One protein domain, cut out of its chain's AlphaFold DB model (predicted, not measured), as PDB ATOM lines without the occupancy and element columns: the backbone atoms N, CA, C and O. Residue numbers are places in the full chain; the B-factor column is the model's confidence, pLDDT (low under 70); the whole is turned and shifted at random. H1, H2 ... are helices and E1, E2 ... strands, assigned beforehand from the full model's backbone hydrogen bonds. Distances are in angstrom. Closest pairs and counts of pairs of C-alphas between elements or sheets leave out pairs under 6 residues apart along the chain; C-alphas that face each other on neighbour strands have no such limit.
ATOM      1  N   ASN A 104      16.945  22.270  -7.291       90.31
ATOM      2  CA  ASN A 104      16.581  22.500  -8.689       90.31
ATOM      3  C   ASN A 104      15.562  23.637  -8.820       90.31
ATOM      4  O   ASN A 104      15.699  24.497  -9.688       90.31
ATOM      5  N   LYS A 105      14.557  23.680  -7.934       92.62
ATOM      6  CA  LYS A 105      13.590  24.791  -7.907       92.62
ATOM      7  C   LYS A 105      14.255  26.121  -7.565       92.62
ATOM      8  O   LYS A 105      13.946  27.123  -8.199       92.62
ATOM      9  N   PHE A 106      15.159  26.133  -6.586       94.62
ATOM     10  CA  PHE A 106      15.901  27.345  -6.242       94.62
ATOM     11  C   PHE A 106      16.815  27.808  -7.382       94.62
ATOM     12  O   PHE A 106      16.822  28.989  -7.696       94.62
ATOM     13  N   HIS A 107      17.541  26.895  -8.031       93.19
ATOM     14  CA  HIS A 107      18.428  27.221  -9.151       93.19
ATOM     15  C   HIS A 107      17.666  27.867 -10.304       93.19
ATOM     16  O   HIS A 107      18.108  28.890 -10.808       93.19
ATOM     17  N   ARG A 108      16.498  27.325 -10.679       91.69
ATOM     18  CA  ARG A 108      15.645  27.934 -11.715       91.69
ATOM     19  C   ARG A 108      15.212  29.347 -11.332       91.69
ATOM     20  O   ARG A 108      15.376  30.254 -12.136       91.69
ATOM     21  N   LEU A 109      14.745  29.533 -10.094       94.81
ATOM     22  CA  LEU A 109      14.360  30.851  -9.583       94.81
ATOM     23  C   LEU A 109      15.534  31.840  -9.624       94.81
ATOM     24  O   LEU A 109      15.384  32.951 -10.110       94.81
ATOM     25  N   ALA A 110      16.707  31.433  -9.137       93.75
ATOM     26  CA  ALA A 110      17.883  32.293  -9.066       93.75
ATOM     27  C   ALA A 110      18.437  32.671 -10.448       93.75
ATOM     28  O   ALA A 110      18.917  33.786 -10.613       93.75
ATOM     29  N   LEU A 111      18.355  31.768 -11.432       91.50
ATOM     30  CA  LEU A 111      18.785  32.034 -12.809       91.50
ATOM     31  C   LEU A 111      17.817  32.947 -13.573       91.50
ATOM     32  O   LEU A 111      18.238  33.623 -14.504       91.50
ATOM     33  N   GLN A 112      16.534  32.953 -13.205       93.94
ATOM     34  CA  GLN A 112      15.515  33.812 -13.819       93.94
ATOM     35  C   GLN A 112      15.407  35.182 -13.142       93.94
ATOM     36  O   GLN A 112      14.917  36.132 -13.747       93.94
ATOM     37  N   ALA A 113      15.843  35.292 -11.888       95.62
ATOM     38  CA  ALA A 113      15.737  36.522 -11.126       95.62
ATOM     39  C   ALA A 113      16.713  37.596 -11.624       95.62
ATOM     40  O   ALA A 113      17.907  37.352 -11.791       95.62
ATOM     41  N   ASN A 114      16.209  38.818 -11.765       96.06
ATOM     42  CA  ASN A 114      16.999  40.018 -12.030       96.06
ATOM     43  C   ASN A 114      17.003  40.998 -10.844       96.06
ATOM     44  O   ASN A 114      17.776  41.960 -10.859       96.06
ATOM     45  N   VAL A 115      16.217  40.737  -9.792       96.31
ATOM     46  CA  VAL A 115      16.193  41.532  -8.556       96.31
ATOM     47  C   VAL A 115      16.402  40.659  -7.322       96.31
ATOM     48  O   VAL A 115      15.794  39.599  -7.161       96.31
ATOM     49  N   TYR A 116      17.254  41.137  -6.419       96.88
ATOM     50  CA  TYR A 116      17.548  40.554  -5.117       96.88
ATOM     51  C   TYR A 116      17.098  41.494  -3.998       96.88
ATOM     52  O   TYR A 116      17.561  42.631  -3.901       96.88
ATOM     53  N   ILE A 117      16.233  41.007  -3.111       95.19
ATOM     54  CA  ILE A 117      15.815  41.742  -1.917       95.19
ATOM     55  C   ILE A 117      16.736  41.365  -0.761       95.19
ATOM     56  O   ILE A 117      16.648  40.276  -0.189       95.19
ATOM     57  N   LYS A 118      17.603  42.300  -0.372       93.12
ATOM     58  CA  LYS A 118      18.490  42.129   0.775       93.12
ATOM     59  C   LYS A 118      17.770  42.485   2.069       93.12
ATOM     60  O   LYS A 118      17.169  43.554   2.192       93.12
ATOM     61  N   VAL A 119      17.923  41.613   3.062       90.81
ATOM     62  CA  VAL A 119      17.538  41.861   4.456       90.81
ATOM     63  C   VAL A 119      18.794  41.875   5.318       90.81
ATOM     64  O   VAL A 119      19.665  41.013   5.178       90.81
ATOM     65  N   PHE A 120      18.898  42.857   6.207       87.62
ATOM     66  CA  PHE A 120      20.053  43.013   7.087       87.62
ATOM     67  C   PHE A 120      19.873  42.257   8.407       87.62
ATOM     68  O   PHE A 120      18.758  42.054   8.892       87.62
ATOM     69  N   LYS A 121      20.995  41.812   8.985       84.50
ATOM     70  CA  LYS A 121      21.018  41.084  10.262       84.50
ATOM     71  C   LYS A 121      20.620  42.002  11.419       84.50
ATOM     72  O   LYS A 121      20.806  43.206  11.335       84.50
ATOM     73  N   LYS A 122      20.165  41.425  12.536       81.94
ATOM     74  CA  LYS A 122      19.662  42.162  13.715       81.94
ATOM     75  C   LYS A 122      20.655  43.176  14.316       81.94
ATOM     76  O   LYS A 122      20.216  44.172  14.868       81.94
ATOM     77  N   ASN A 123      21.961  42.933  14.193       81.38
ATOM     78  CA  ASN A 123      23.013  43.806  14.737       81.38
ATOM     79  C   ASN A 123      23.541  44.828  13.710       81.38
ATOM     80  O   ASN A 123      24.567  45.459  13.943       81.38
ATOM     81  N   ASP A 124      22.911  44.924  12.541       86.38
ATOM     82  CA  ASP A 124      23.230  45.911  11.514       86.38
ATOM     83  C   ASP A 124      22.320  47.140  11.705       86.38
ATOM     84  O   ASP A 124      21.125  46.951  11.934       86.38
ATOM     85  N   PRO A 125      22.808  48.385  11.566       84.19
ATOM     86  CA  PRO A 125      21.964  49.584  11.671       84.19
ATOM     87  C   PRO A 125      20.784  49.601  10.687       84.19
ATOM     88  O   PRO A 125      19.777  50.269  10.911       84.19
ATOM     89  N   LEU A 126      20.894  48.858   9.580       87.94
ATOM     90  CA  LEU A 126      19.835  48.692   8.584       87.94
ATOM     91  C   LEU A 126      18.891  47.513   8.892       87.94
ATOM     92  O   LEU A 126      18.085  47.140   8.037       87.94
ATOM     93  N   ALA A 127      18.979  46.895  10.075       87.12
ATOM     94  CA  ALA A 127      18.105  45.801  10.491       87.12
ATOM     95  C   ALA A 127      16.619  46.165  10.340       87.12
ATOM     96  O   ALA A 127      16.198  47.289  10.600       87.12
ATOM     97  N   GLY A 128      15.810  45.198   9.900       82.56
ATOM     98  CA  GLY A 128      14.374  45.393   9.665       82.56
ATOM     99  C   GLY A 128      14.032  46.102   8.350       82.56
ATOM    100  O   GLY A 128      12.910  45.963   7.867       82.56
ATOM    101  N   LYS A 129      14.994  46.778   7.712       85.31
ATOM    102  CA  LYS A 129      14.815  47.401   6.398       85.31
ATOM    103  C   LYS A 129      15.112  46.404   5.277       85.31
ATOM    104  O   LYS A 129      15.964  45.520   5.412       85.31
ATOM    105  N   LYS A 130      14.413  46.564   4.155       89.56
ATOM    106  CA  LYS A 130      14.607  45.775   2.932       89.56
ATOM    107  C   LYS A 130      15.039  46.691   1.803       89.56
ATOM    108  O   LYS A 130      14.511  47.790   1.672       89.56
ATOM    109  N   PHE A 131      16.002  46.232   1.017       92.25
ATOM    110  CA  PHE A 131      16.543  46.990  -0.106       92.25
ATOM    111  C   PHE A 131      16.597  46.084  -1.327       92.25
ATOM    112  O   PHE A 131      17.000  44.922  -1.223       92.25
ATOM    113  N   ARG A 132      16.173  46.617  -2.468       94.31
ATOM    114  CA  ARG A 132      16.079  45.893  -3.731       94.31
ATOM    115  C   ARG A 132      17.315  46.192  -4.564       94.31
ATOM    116  O   ARG A 132      17.605  47.350  -4.826       94.31
ATOM    117  N   PHE A 133      18.048  45.172  -4.979       95.44
ATOM    118  CA  PHE A 133      19.269  45.325  -5.764       95.44
ATOM    119  C   PHE A 133      19.152  44.586  -7.084       95.44
ATOM    120  O   PHE A 133      18.666  43.457  -7.124       95.44
ATOM    121  N   GLN A 134      19.653  45.194  -8.152       95.94
ATOM    122  CA  GLN A 134      19.708  44.536  -9.447       95.94
ATOM    123  C   GLN A 134      20.801  43.460  -9.452       95.94
ATOM    124  O   GLN A 134      21.968  43.725  -9.134       95.94
ATOM    125  N   ILE A 135      20.424  42.242  -9.835       96.88
ATOM    126  CA  ILE A 135      21.326  41.096  -9.944       96.88
ATOM    127  C   ILE A 135      22.137  41.225 -11.228       96.88
ATOM    128  O   ILE A 135      21.577  41.378 -12.308       96.88
ATOM    129  N   LYS A 136      23.462  41.128 -11.107       94.62
ATOM    130  CA  LYS A 136      24.389  41.039 -12.240       94.62
ATOM    131  C   LYS A 136      24.624  39.590 -12.647       94.62
ATOM    132  O   LYS A 136      24.611  39.274 -13.830       94.62
ATOM    133  N   SER A 137      24.889  38.715 -11.680       93.38
ATOM    134  CA  SER A 137      25.068  37.288 -11.947       93.38
ATOM    135  C   SER A 137      24.846  36.432 -10.707       93.38
ATOM    136  O   SER A 137      25.026  36.877  -9.573       93.38
ATOM    137  N   PHE A 138      24.481  35.175 -10.948       94.88
ATOM    138  CA  PHE A 138      24.371  34.128  -9.943       94.88
ATOM    139  C   PHE A 138      25.325  32.991 -10.302       94.88
ATOM    140  O   PHE A 138      25.281  32.481 -11.419       94.88
ATOM    141  N   ASN A 139      26.171  32.581  -9.358       89.19
ATOM    142  CA  ASN A 139      27.155  31.521  -9.559       89.19
ATOM    143  C   ASN A 139      27.118  30.502  -8.419       89.19
ATOM    144  O   ASN A 139      26.842  30.840  -7.265       89.19
ATOM    145  N   LEU A 140      27.446  29.248  -8.737       88.75
ATOM    146  CA  LEU A 140      27.674  28.209  -7.738       88.75
ATOM    147  C   LEU A 140      29.143  28.212  -7.317       88.75
ATOM    148  O   LEU A 140      30.043  28.281  -8.152       88.75
ATOM    149  N   ILE A 141      29.376  28.079  -6.018       87.44
ATOM    150  CA  ILE A 141      30.701  27.827  -5.460       87.44
ATOM    151  C   ILE A 141      31.007  26.345  -5.663       87.44
ATOM    152  O   ILE A 141      30.186  25.482  -5.326       87.44
ATOM    153  N   SER A 142      32.186  26.048  -6.210       76.31
ATOM    154  CA  SER A 142      32.639  24.666  -6.377       76.31
ATOM    155  C   SER A 142      32.612  23.932  -5.029       76.31
ATOM    156  O   SER A 142      33.083  24.476  -4.033       76.31
ATOM    157  N   PRO A 143      32.115  22.684  -4.951       70.38
ATOM    158  CA  PRO A 143      32.127  21.915  -3.704       70.38
ATOM    159  C   PRO A 143      33.525  21.685  -3.110       70.38
ATOM    160  O   PRO A 143      33.622  21.407  -1.915       70.38
ATOM    161  N   ALA A 144      34.575  21.766  -3.937       70.50
ATOM    162  CA  ALA A 144      35.973  21.641  -3.524       70.50
ATOM    163  C   ALA A 144      36.588  22.973  -3.054       70.50
ATOM    164  O   ALA A 144      37.653  22.971  -2.444       70.50
ATOM    165  N   GLU A 145      35.926  24.098  -3.326       75.88
ATOM    166  CA  GLU A 145      36.393  25.423  -2.931       75.88
ATOM    167  C   GLU A 145      36.166  25.643  -1.430       75.88
ATOM    168  O   GLU A 145      35.071  25.427  -0.905       75.88
ATOM    169  N   THR A 146      37.212  26.084  -0.734       73.00
ATOM    170  CA  THR A 146      37.201  26.267   0.727       73.00
ATOM    171  C   THR A 146      37.476  27.704   1.154       73.00
ATOM    172  O   THR A 146      37.175  28.050   2.299       73.00
ATOM    173  N   ALA A 147      37.944  28.566   0.244       79.88
ATOM    174  CA  ALA A 147      38.329  29.942   0.550       79.88
ATOM    175  C   ALA A 147      37.175  30.795   1.109       79.88
ATOM    176  O   ALA A 147      37.403  31.700   1.908       79.88
ATOM    177  N   PHE A 148      35.926  30.492   0.740       80.94
ATOM    178  CA  PHE A 148      34.748  31.239   1.201       80.94
ATOM    179  C   PHE A 148      34.319  30.908   2.641       80.94
ATOM    180  O   PHE A 148      33.541  31.656   3.233       80.94
ATOM    181  N   GLY A 149      34.809  29.812   3.229       86.31
ATOM    182  CA  GLY A 149      34.534  29.451   4.620       86.31
ATOM    183  C   GLY A 149      33.073  29.074   4.926       86.31
ATOM    184  O   GLY A 149      32.363  28.461   4.122       86.31
ATOM    185  N   ARG A 150      32.630  29.385   6.152       88.31
ATOM    186  CA  ARG A 150      31.302  29.053   6.702       88.31
ATOM    187  C   ARG A 150      30.652  30.296   7.313       88.31
ATOM    188  O   ARG A 150      31.344  31.222   7.729       88.31
ATOM    189  N   ASN A 151      29.324  30.306   7.392       87.38
ATOM    190  CA  ASN A 151      28.586  31.362   8.083       87.38
ATOM    191  C   ASN A 151      28.696  31.233   9.619       87.38
ATOM    192  O   ASN A 151      29.223  30.252  10.139       87.38
ATOM    193  N   GLU A 152      28.131  32.196  10.354       83.00
ATOM    194  CA  GLU A 152      28.095  32.219  11.833       83.00
ATOM    195  C   GLU A 152      27.437  30.977  12.452       83.00
ATOM    196  O   GLU A 152      27.740  30.612  13.584       83.00
ATOM    197  N   LYS A 153      26.538  30.311  11.715       80.75
ATOM    198  CA  LYS A 153      25.908  29.065  12.158       80.75
ATOM    199  C   LYS A 153      26.789  27.846  11.882       80.75
ATOM    200  O   LYS A 153      26.471  26.781  12.390       80.75
ATOM    201  N   GLY A 154      27.865  27.964  11.106       83.38
ATOM    202  CA  GLY A 154      28.723  26.856  10.684       83.38
ATOM    203  C   GLY A 154      28.294  26.181   9.376       83.38
ATOM    204  O   GLY A 154      28.816  25.117   9.048       83.38
ATOM    205  N   SER A 155      27.370  26.757   8.607       87.25
ATOM    206  CA  SER A 155      26.960  26.241   7.292       87.25
ATOM    207  C   SER A 155      27.881  26.774   6.191       87.25
ATOM    208  O   SER A 155      28.246  27.949   6.193       87.25
ATOM    209  N   LYS A 156      28.285  25.910   5.253       88.56
ATOM    210  CA  LYS A 156      29.172  26.286   4.136       88.56
ATOM    211  C   LYS A 156      28.442  27.171   3.124       88.56
ATOM    212  O   LYS A 156      27.288  26.889   2.786       88.56
ATOM    213  N   PHE A 157      29.133  28.176   2.594       92.69
ATOM    214  CA  PHE A 157      28.633  28.955   1.463       92.69
ATOM    215  C   PHE A 157      28.628  28.114   0.181       92.69
ATOM    216  O   PHE A 157      29.502  27.279  -0.039       92.69
ATOM    217  N   ARG A 158      27.593  28.301  -0.641       91.38
ATOM    218  CA  ARG A 158      27.309  27.502  -1.847       91.38
ATOM    219  C   ARG A 158      27.067  28.333  -3.082       91.38
ATOM    220  O   ARG A 158      27.249  27.827  -4.184       91.38
ATOM    221  N   TYR A 159      26.623  29.567  -2.901       94.25
ATOM    222  CA  TYR A 159      26.251  30.431  -4.003       94.25
ATOM    223  C   TYR A 159      26.823  31.822  -3.810       94.25
ATOM    224  O   TYR A 159      27.029  32.265  -2.679       94.25
ATOM    225  N   ILE A 160      27.030  32.494  -4.933       94.81
ATOM    226  CA  ILE A 160      27.452  33.884  -5.009       94.81
ATOM    227  C   ILE A 160      26.427  34.628  -5.858       94.81
ATOM    228  O   ILE A 160      26.179  34.237  -7.000       94.81
ATOM    229  N   ILE A 161      25.857  35.699  -5.313       95.81
ATOM    230  CA  ILE A 161      25.114  36.698  -6.085       95.81
ATOM    231  C   ILE A 161      25.998  37.931  -6.212       95.81
ATOM    232  O   ILE A 161      26.338  38.560  -5.211       95.81
ATOM    233  N   SER A 162      26.339  38.290  -7.441       95.19
ATOM    234  CA  SER A 162      26.984  39.561  -7.759       95.19
ATOM    235  C   SER A 162      25.913  40.566  -8.163       95.19
ATOM    236  O   SER A 162      25.044  40.252  -8.978       95.19
ATOM    237  N   LEU A 163      25.974  41.775  -7.618       95.94
ATOM    238  CA  LEU A 163      25.014  42.852  -7.861       95.94
ATOM    239  C   LEU A 163      25.643  43.940  -8.743       95.94
ATOM    240  O   LEU A 163      26.863  44.129  -8.743       95.94
ATOM    241  N   TYR A 164      24.828  44.671  -9.507       93.12
ATOM    242  CA  TYR A 164      25.343  45.712 -10.412       93.12
ATOM    243  C   TYR A 164      26.001  46.890  -9.683       93.12
ATOM    244  O   TYR A 164      26.929  47.501 -10.208       93.12
ATOM    245  N   ASN A 165      25.601  47.155  -8.440       90.12
ATOM    246  CA  ASN A 165      26.232  48.160  -7.586       90.12
ATOM    247  C   ASN A 165      27.613  47.739  -7.035       90.12
ATOM    248  O   ASN A 165      28.184  48.468  -6.232       90.12
ATOM    249  N   GLY A 166      28.133  46.566  -7.416       88.19
ATOM    250  CA  GLY A 166      29.435  46.060  -6.977       88.19
ATOM    251  C   GLY A 166      29.413  45.293  -5.652       88.19
ATOM    252  O   GLY A 166      30.468  44.868  -5.185       88.19
ATOM    253  N   MET A 167      28.243  45.095  -5.034       91.19
ATOM    254  CA  MET A 167      28.106  44.200  -3.884       91.19
ATOM    255  C   MET A 167      28.143  42.729  -4.312       91.19
ATOM    256  O   MET A 167      27.638  42.360  -5.373       91.19
ATOM    257  N   THR A 168      28.663  41.885  -3.423       91.94
ATOM    258  CA  THR A 168      28.658  40.430  -3.579       91.94
ATOM    259  C   THR A 168      28.071  39.789  -2.331       91.94
ATOM    260  O   THR A 168      28.489  40.091  -1.214       91.94
ATOM    261  N   GLU A 169      27.114  38.885  -2.519       93.00
ATOM    262  CA  GLU A 169      26.435  38.163  -1.449       93.00
ATOM    263  C   GLU A 169      26.778  36.678  -1.522       93.00
ATOM    264  O   GLU A 169      26.527  36.014  -2.530       93.00
ATOM    265  N   LEU A 170      27.337  36.152  -0.433       93.75
ATOM    266  CA  LEU A 170      27.582  34.724  -0.265       93.75
ATOM    267  C   LEU A 170      26.377  34.088   0.425       93.75
ATOM    268  O   LEU A 170      25.955  34.550   1.485       93.75
ATOM    269  N   LEU A 171      25.848  33.011  -0.151       94.38
ATOM    270  CA  LEU A 171      24.658  32.334   0.360       94.38
ATOM    271  C   LEU A 171      24.947  30.888   0.745       94.38
ATOM    272  O   LEU A 171      25.590  30.139   0.004       94.38
ATOM    273  N   THR A 172      24.404  30.477   1.884       94.00
ATOM    274  CA  THR A 172      24.280  29.074   2.291       94.00
ATOM    275  C   THR A 172      22.981  28.458   1.758       94.00
ATOM    276  O   THR A 172      22.156  29.138   1.141       94.00
ATOM    277  N   TYR A 173      22.762  27.156   1.972       93.75
ATOM    278  CA  TYR A 173      21.486  26.533   1.599       93.75
ATOM    279  C   TYR A 173      20.320  27.043   2.454       93.75
ATOM    280  O   TYR A 173      19.199  27.152   1.961       93.75
ATOM    281  N   GLU A 174      20.570  27.384   3.716       93.69
ATOM    282  CA  GLU A 174      19.590  28.024   4.585       93.69
ATOM    283  C   GLU A 174      19.176  29.388   4.028       93.69
ATOM    284  O   GLU A 174      17.981  29.672   3.947       93.69
ATOM    285  N   ASP A 175      20.138  30.186   3.558       94.50
ATOM    286  CA  ASP A 175      19.849  31.472   2.919       94.50
ATOM    287  C   ASP A 175      19.043  31.269   1.630       94.50
ATOM    288  O   ASP A 175      18.002  31.896   1.452       94.50
ATOM    289  N   ALA A 176      19.436  30.318   0.777       95.44
ATOM    290  CA  ALA A 176      18.695  29.967  -0.437       95.44
ATOM    291  C   ALA A 176      17.241  29.546  -0.149       95.44
ATOM    292  O   ALA A 176      16.307  29.963  -0.842       95.44
ATOM    293  N   TYR A 177      17.025  28.752   0.905       95.69
ATOM    294  CA  TYR A 177      15.684  28.382   1.348       95.69
ATOM    295  C   TYR A 177      14.878  29.608   1.788       95.69
ATOM    296  O   TYR A 177      13.718  29.735   1.393       95.69
ATOM    297  N   MET A 178      15.480  30.512   2.564       93.75
ATOM    298  CA  MET A 178      14.815  31.727   3.041       93.75
ATOM    299  C   MET A 178      14.492  32.697   1.903       93.75
ATOM    300  O   MET A 178      13.391  33.244   1.881       93.75
ATOM    301  N   LEU A 179      15.395  32.862   0.932       95.12
ATOM    302  CA  LEU A 179      15.154  33.687  -0.252       95.12
ATOM    303  C   LEU A 179      13.974  33.162  -1.067       95.12
ATOM    304  O   LEU A 179      13.087  33.930  -1.427       95.12
ATOM    305  N   ARG A 180      13.916  31.844  -1.289       94.50
ATOM    306  CA  ARG A 180      12.792  31.207  -1.984       94.50
ATOM    307  C   ARG A 180      11.490  31.329  -1.199       94.50
ATOM    308  O   ARG A 180      10.456  31.640  -1.772       94.50
ATOM    309  N   ARG A 181      11.524  31.053   0.110       94.12
ATOM    310  CA  ARG A 181      10.331  31.060   0.971       94.12
ATOM    311  C   ARG A 181       9.701  32.447   1.073       94.12
ATOM    312  O   ARG A 181       8.481  32.540   1.120       94.12
ATOM    313  N   ASN A 182      10.524  33.490   1.123       93.50
ATOM    314  CA  ASN A 182      10.070  34.866   1.314       93.50
ATOM    315  C   ASN A 182       9.941  35.655   0.003       93.50
ATOM    316  O   ASN A 182       9.658  36.848   0.055       93.50
ATOM    317  N   ASN A 183      10.161  35.006  -1.144       92.94
ATOM    318  CA  ASN A 183      10.131  35.624  -2.467       92.94
ATOM    319  C   ASN A 183      11.088  36.829  -2.603       92.94
ATOM    320  O   ASN A 183      10.700  37.916  -3.013       92.94
ATOM    321  N   TYR A 184      12.351  36.645  -2.203       95.75
ATOM    322  CA  TYR A 184      13.394  37.687  -2.243       95.75
ATOM    323  C   TYR A 184      14.308  37.606  -3.472       95.75
ATOM    324  O   TYR A 184      15.305  38.320  -3.552       95.75
ATOM    325  N   LEU A 185      13.969  36.738  -4.420       95.94
ATOM    326  CA  LEU A 185      14.538  36.700  -5.760       95.94
ATOM    327  C   LEU A 185      13.373  36.874  -6.724       95.94
ATOM    328  O   LEU A 185      12.490  36.018  -6.760       95.94
ATOM    329  N   LEU A 186      13.352  37.995  -7.436       94.12
ATOM    330  CA  LEU A 186      12.247  38.382  -8.305       94.12
ATOM    331  C   LEU A 186      12.723  38.458  -9.752       94.12
ATOM    332  O   LEU A 186      13.857  38.858 -10.026       94.12
ATOM    333  N   MET A 187      11.835  38.063 -10.658       93.12
ATOM    334  CA  MET A 187      11.959  38.289 -12.090       93.12
ATOM    335  C   MET A 187      10.975  39.396 -12.458       93.12
ATOM    336  O   MET A 187       9.768  39.215 -12.316       93.12
ATOM    337  N   GLU A 188      11.493  40.530 -12.910       90.69
ATOM    338  CA  GLU A 188      10.701  41.706 -13.267       90.69
ATOM    339  C   GLU A 188      11.017  42.136 -14.693       90.69
ATOM    340  O   GLU A 188      12.176  42.344 -15.041       90.69
ATOM    341  N   GLU A 189       9.995  42.294 -15.527       86.44
ATOM    342  CA  GLU A 189      10.183  42.787 -16.897       86.44
ATOM    343  C   GLU A 189      10.625  44.257 -16.905       86.44
ATOM    344  O   GLU A 189      11.448  44.664 -17.725       86.44
ATOM    345  N   GLN A 190      10.120  45.038 -15.947       84.81
ATOM    346  CA  GLN A 190      10.515  46.419 -15.699       84.81
ATOM    347  C   GLN A 190      10.890  46.576 -14.229       84.81
ATOM    348  O   GLN A 190      10.100  46.252 -13.346       84.81
ATOM    349  N   LEU A 191      12.101  47.068 -13.980       85.69
ATOM    350  CA  LEU A 191      12.601  47.268 -12.624       85.69
ATOM    351  C   LEU A 191      11.812  48.377 -11.925       85.69
ATOM    352  O   LEU A 191      11.639  49.468 -12.475       85.69
ATOM    353  N   GLU A 192      11.390  48.118 -10.688       80.75
ATOM    354  CA  GLU A 192      10.790  49.147  -9.839       80.75
ATOM    355  C   GLU A 192      11.761  50.317  -9.599       80.75
ATOM    356  O   GLU A 192      12.984  50.145  -9.531       80.75
ATOM    357  N   GLN A 193      11.205  51.522  -9.430       71.75
ATOM    358  CA  GLN A 193      11.977  52.758  -9.257       71.75
ATOM    359  C   GLN A 193      12.865  52.776  -8.010       71.75
ATOM    360  O   GLN A 193      13.715  53.650  -7.919       71.75
ATOM    361  N   ASP A 194      12.685  51.870  -7.055       82.00
ATOM    362  CA  ASP A 194      13.482  51.733  -5.832       82.00
ATOM    363  C   ASP A 194      14.492  50.570  -5.894       82.00
ATOM    364  O   ASP A 194      15.100  50.208  -4.881       82.00
ATOM    365  N   THR A 195      14.692  49.987  -7.082       89.38
ATOM    366  CA  THR A 195      15.707  48.959  -7.310       89.38
ATOM    367  C   THR A 195      17.059  49.587  -7.643       89.38
ATOM    368  O   THR A 195      17.252  50.237  -8.673       89.38
ATOM    369  N   PHE A 196      18.042  49.333  -6.778       91.00
ATOM    370  CA  PHE A 196      19.391  49.866  -6.898       91.00
ATOM    371  C   PHE A 196      20.198  49.109  -7.961       91.00
ATOM    372  O   PHE A 196      20.657  47.984  -7.738       91.00
ATOM    373  N   GLY A 197      20.406  49.755  -9.111       87.56
ATOM    374  CA  GLY A 197      21.283  49.273 -10.186       87.56
ATOM    375  C   GLY A 197      22.734  49.757 -10.084       87.56
ATOM    376  O   GLY A 197      23.634  49.138 -10.633       87.56
TER     377      GLY A 197
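This is residues 104 to 197 of the 487 residues of an uncharacterized protein of SAR324 cluster bacterium (UniProt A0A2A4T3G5). Look for one strongly twisted sheet of four strands, curled like part of a barrel, with two short helices, H1 and H2, over one of its faces. A long loop between E2 and E3, residues 141 to 158, reaches away from the sheet, and the last stretch, residues 182 to 197, is tied back by short pairings to E1 and E2. The printed part has 94 residues, with two named helices and four named strands in the order H1 E1 E2 E3 E4 H2; the sheet's order is E1 E2 E3 E4, antiparallel throughout. The class is mixed, helices and strands, with under half of the residues in named elements. The whole is compact, with a radius of gyration of the C-alphas of 13.2 A and spans of 39 by 31 by 25 A.

From the first printed residue you meet H1, residues 104 to 112, then E1, 115 to 119, E2, 130 to 140, E3, 159 to 163, E4, 168 to 171, and H2, 173 to 181. The strands make a meander, each the antiparallel neighbour of the one before. In the hairpin of E1 and E2, find N 116 and O 133, 2.8 A apart. E2 bends by 82 degrees at residue 136; it pairs with E1 over residues 130 to 134 and with E3 over 135 to 140. In the hairpin of E2 and E3, N 139 and O 160 are 2.9 A apart; in that of E3 and E4, N 169 and O 161 are 2.8 A apart. H1 is on the sheet at a height of 10.1 A, and its closest C-alphas to E2 are those of Leu 111 and Phe 138, 6.6 A. H2 is on the same face at a height of 8.0 A, over E4. H1 and H2 touch, closest at the C-alphas of Phe 106 and Arg 180, 6.5 A. Their lines stand at a steep tilt of 69 degrees, only just short of about perpendicular, and run the same way. In H1 and H2 every O i to N i+4 pair is within hydrogen-bond range.

Find C-alpha 104 at (16.581, 22.500, -8.689); from there H1 runs 12.5 A to C-alpha 112. E1 spans 13.1 A, E2 24.4 A, E3 13.1 A and E4 9.9 A. E2 begins at C-alpha 130, (14.607, 45.775, 2.932). H2 runs 12.1 A and ends at C-alpha 181, (10.331, 31.060, 0.971).

The two C-alphas farthest apart are those of Ala 144 and Gln 193, 39.7 A. The link from E2 to E3 is long, with 18 residues. The printed part has no cut. Its mean pLDDT is 89.7, and no printed residue is under 70.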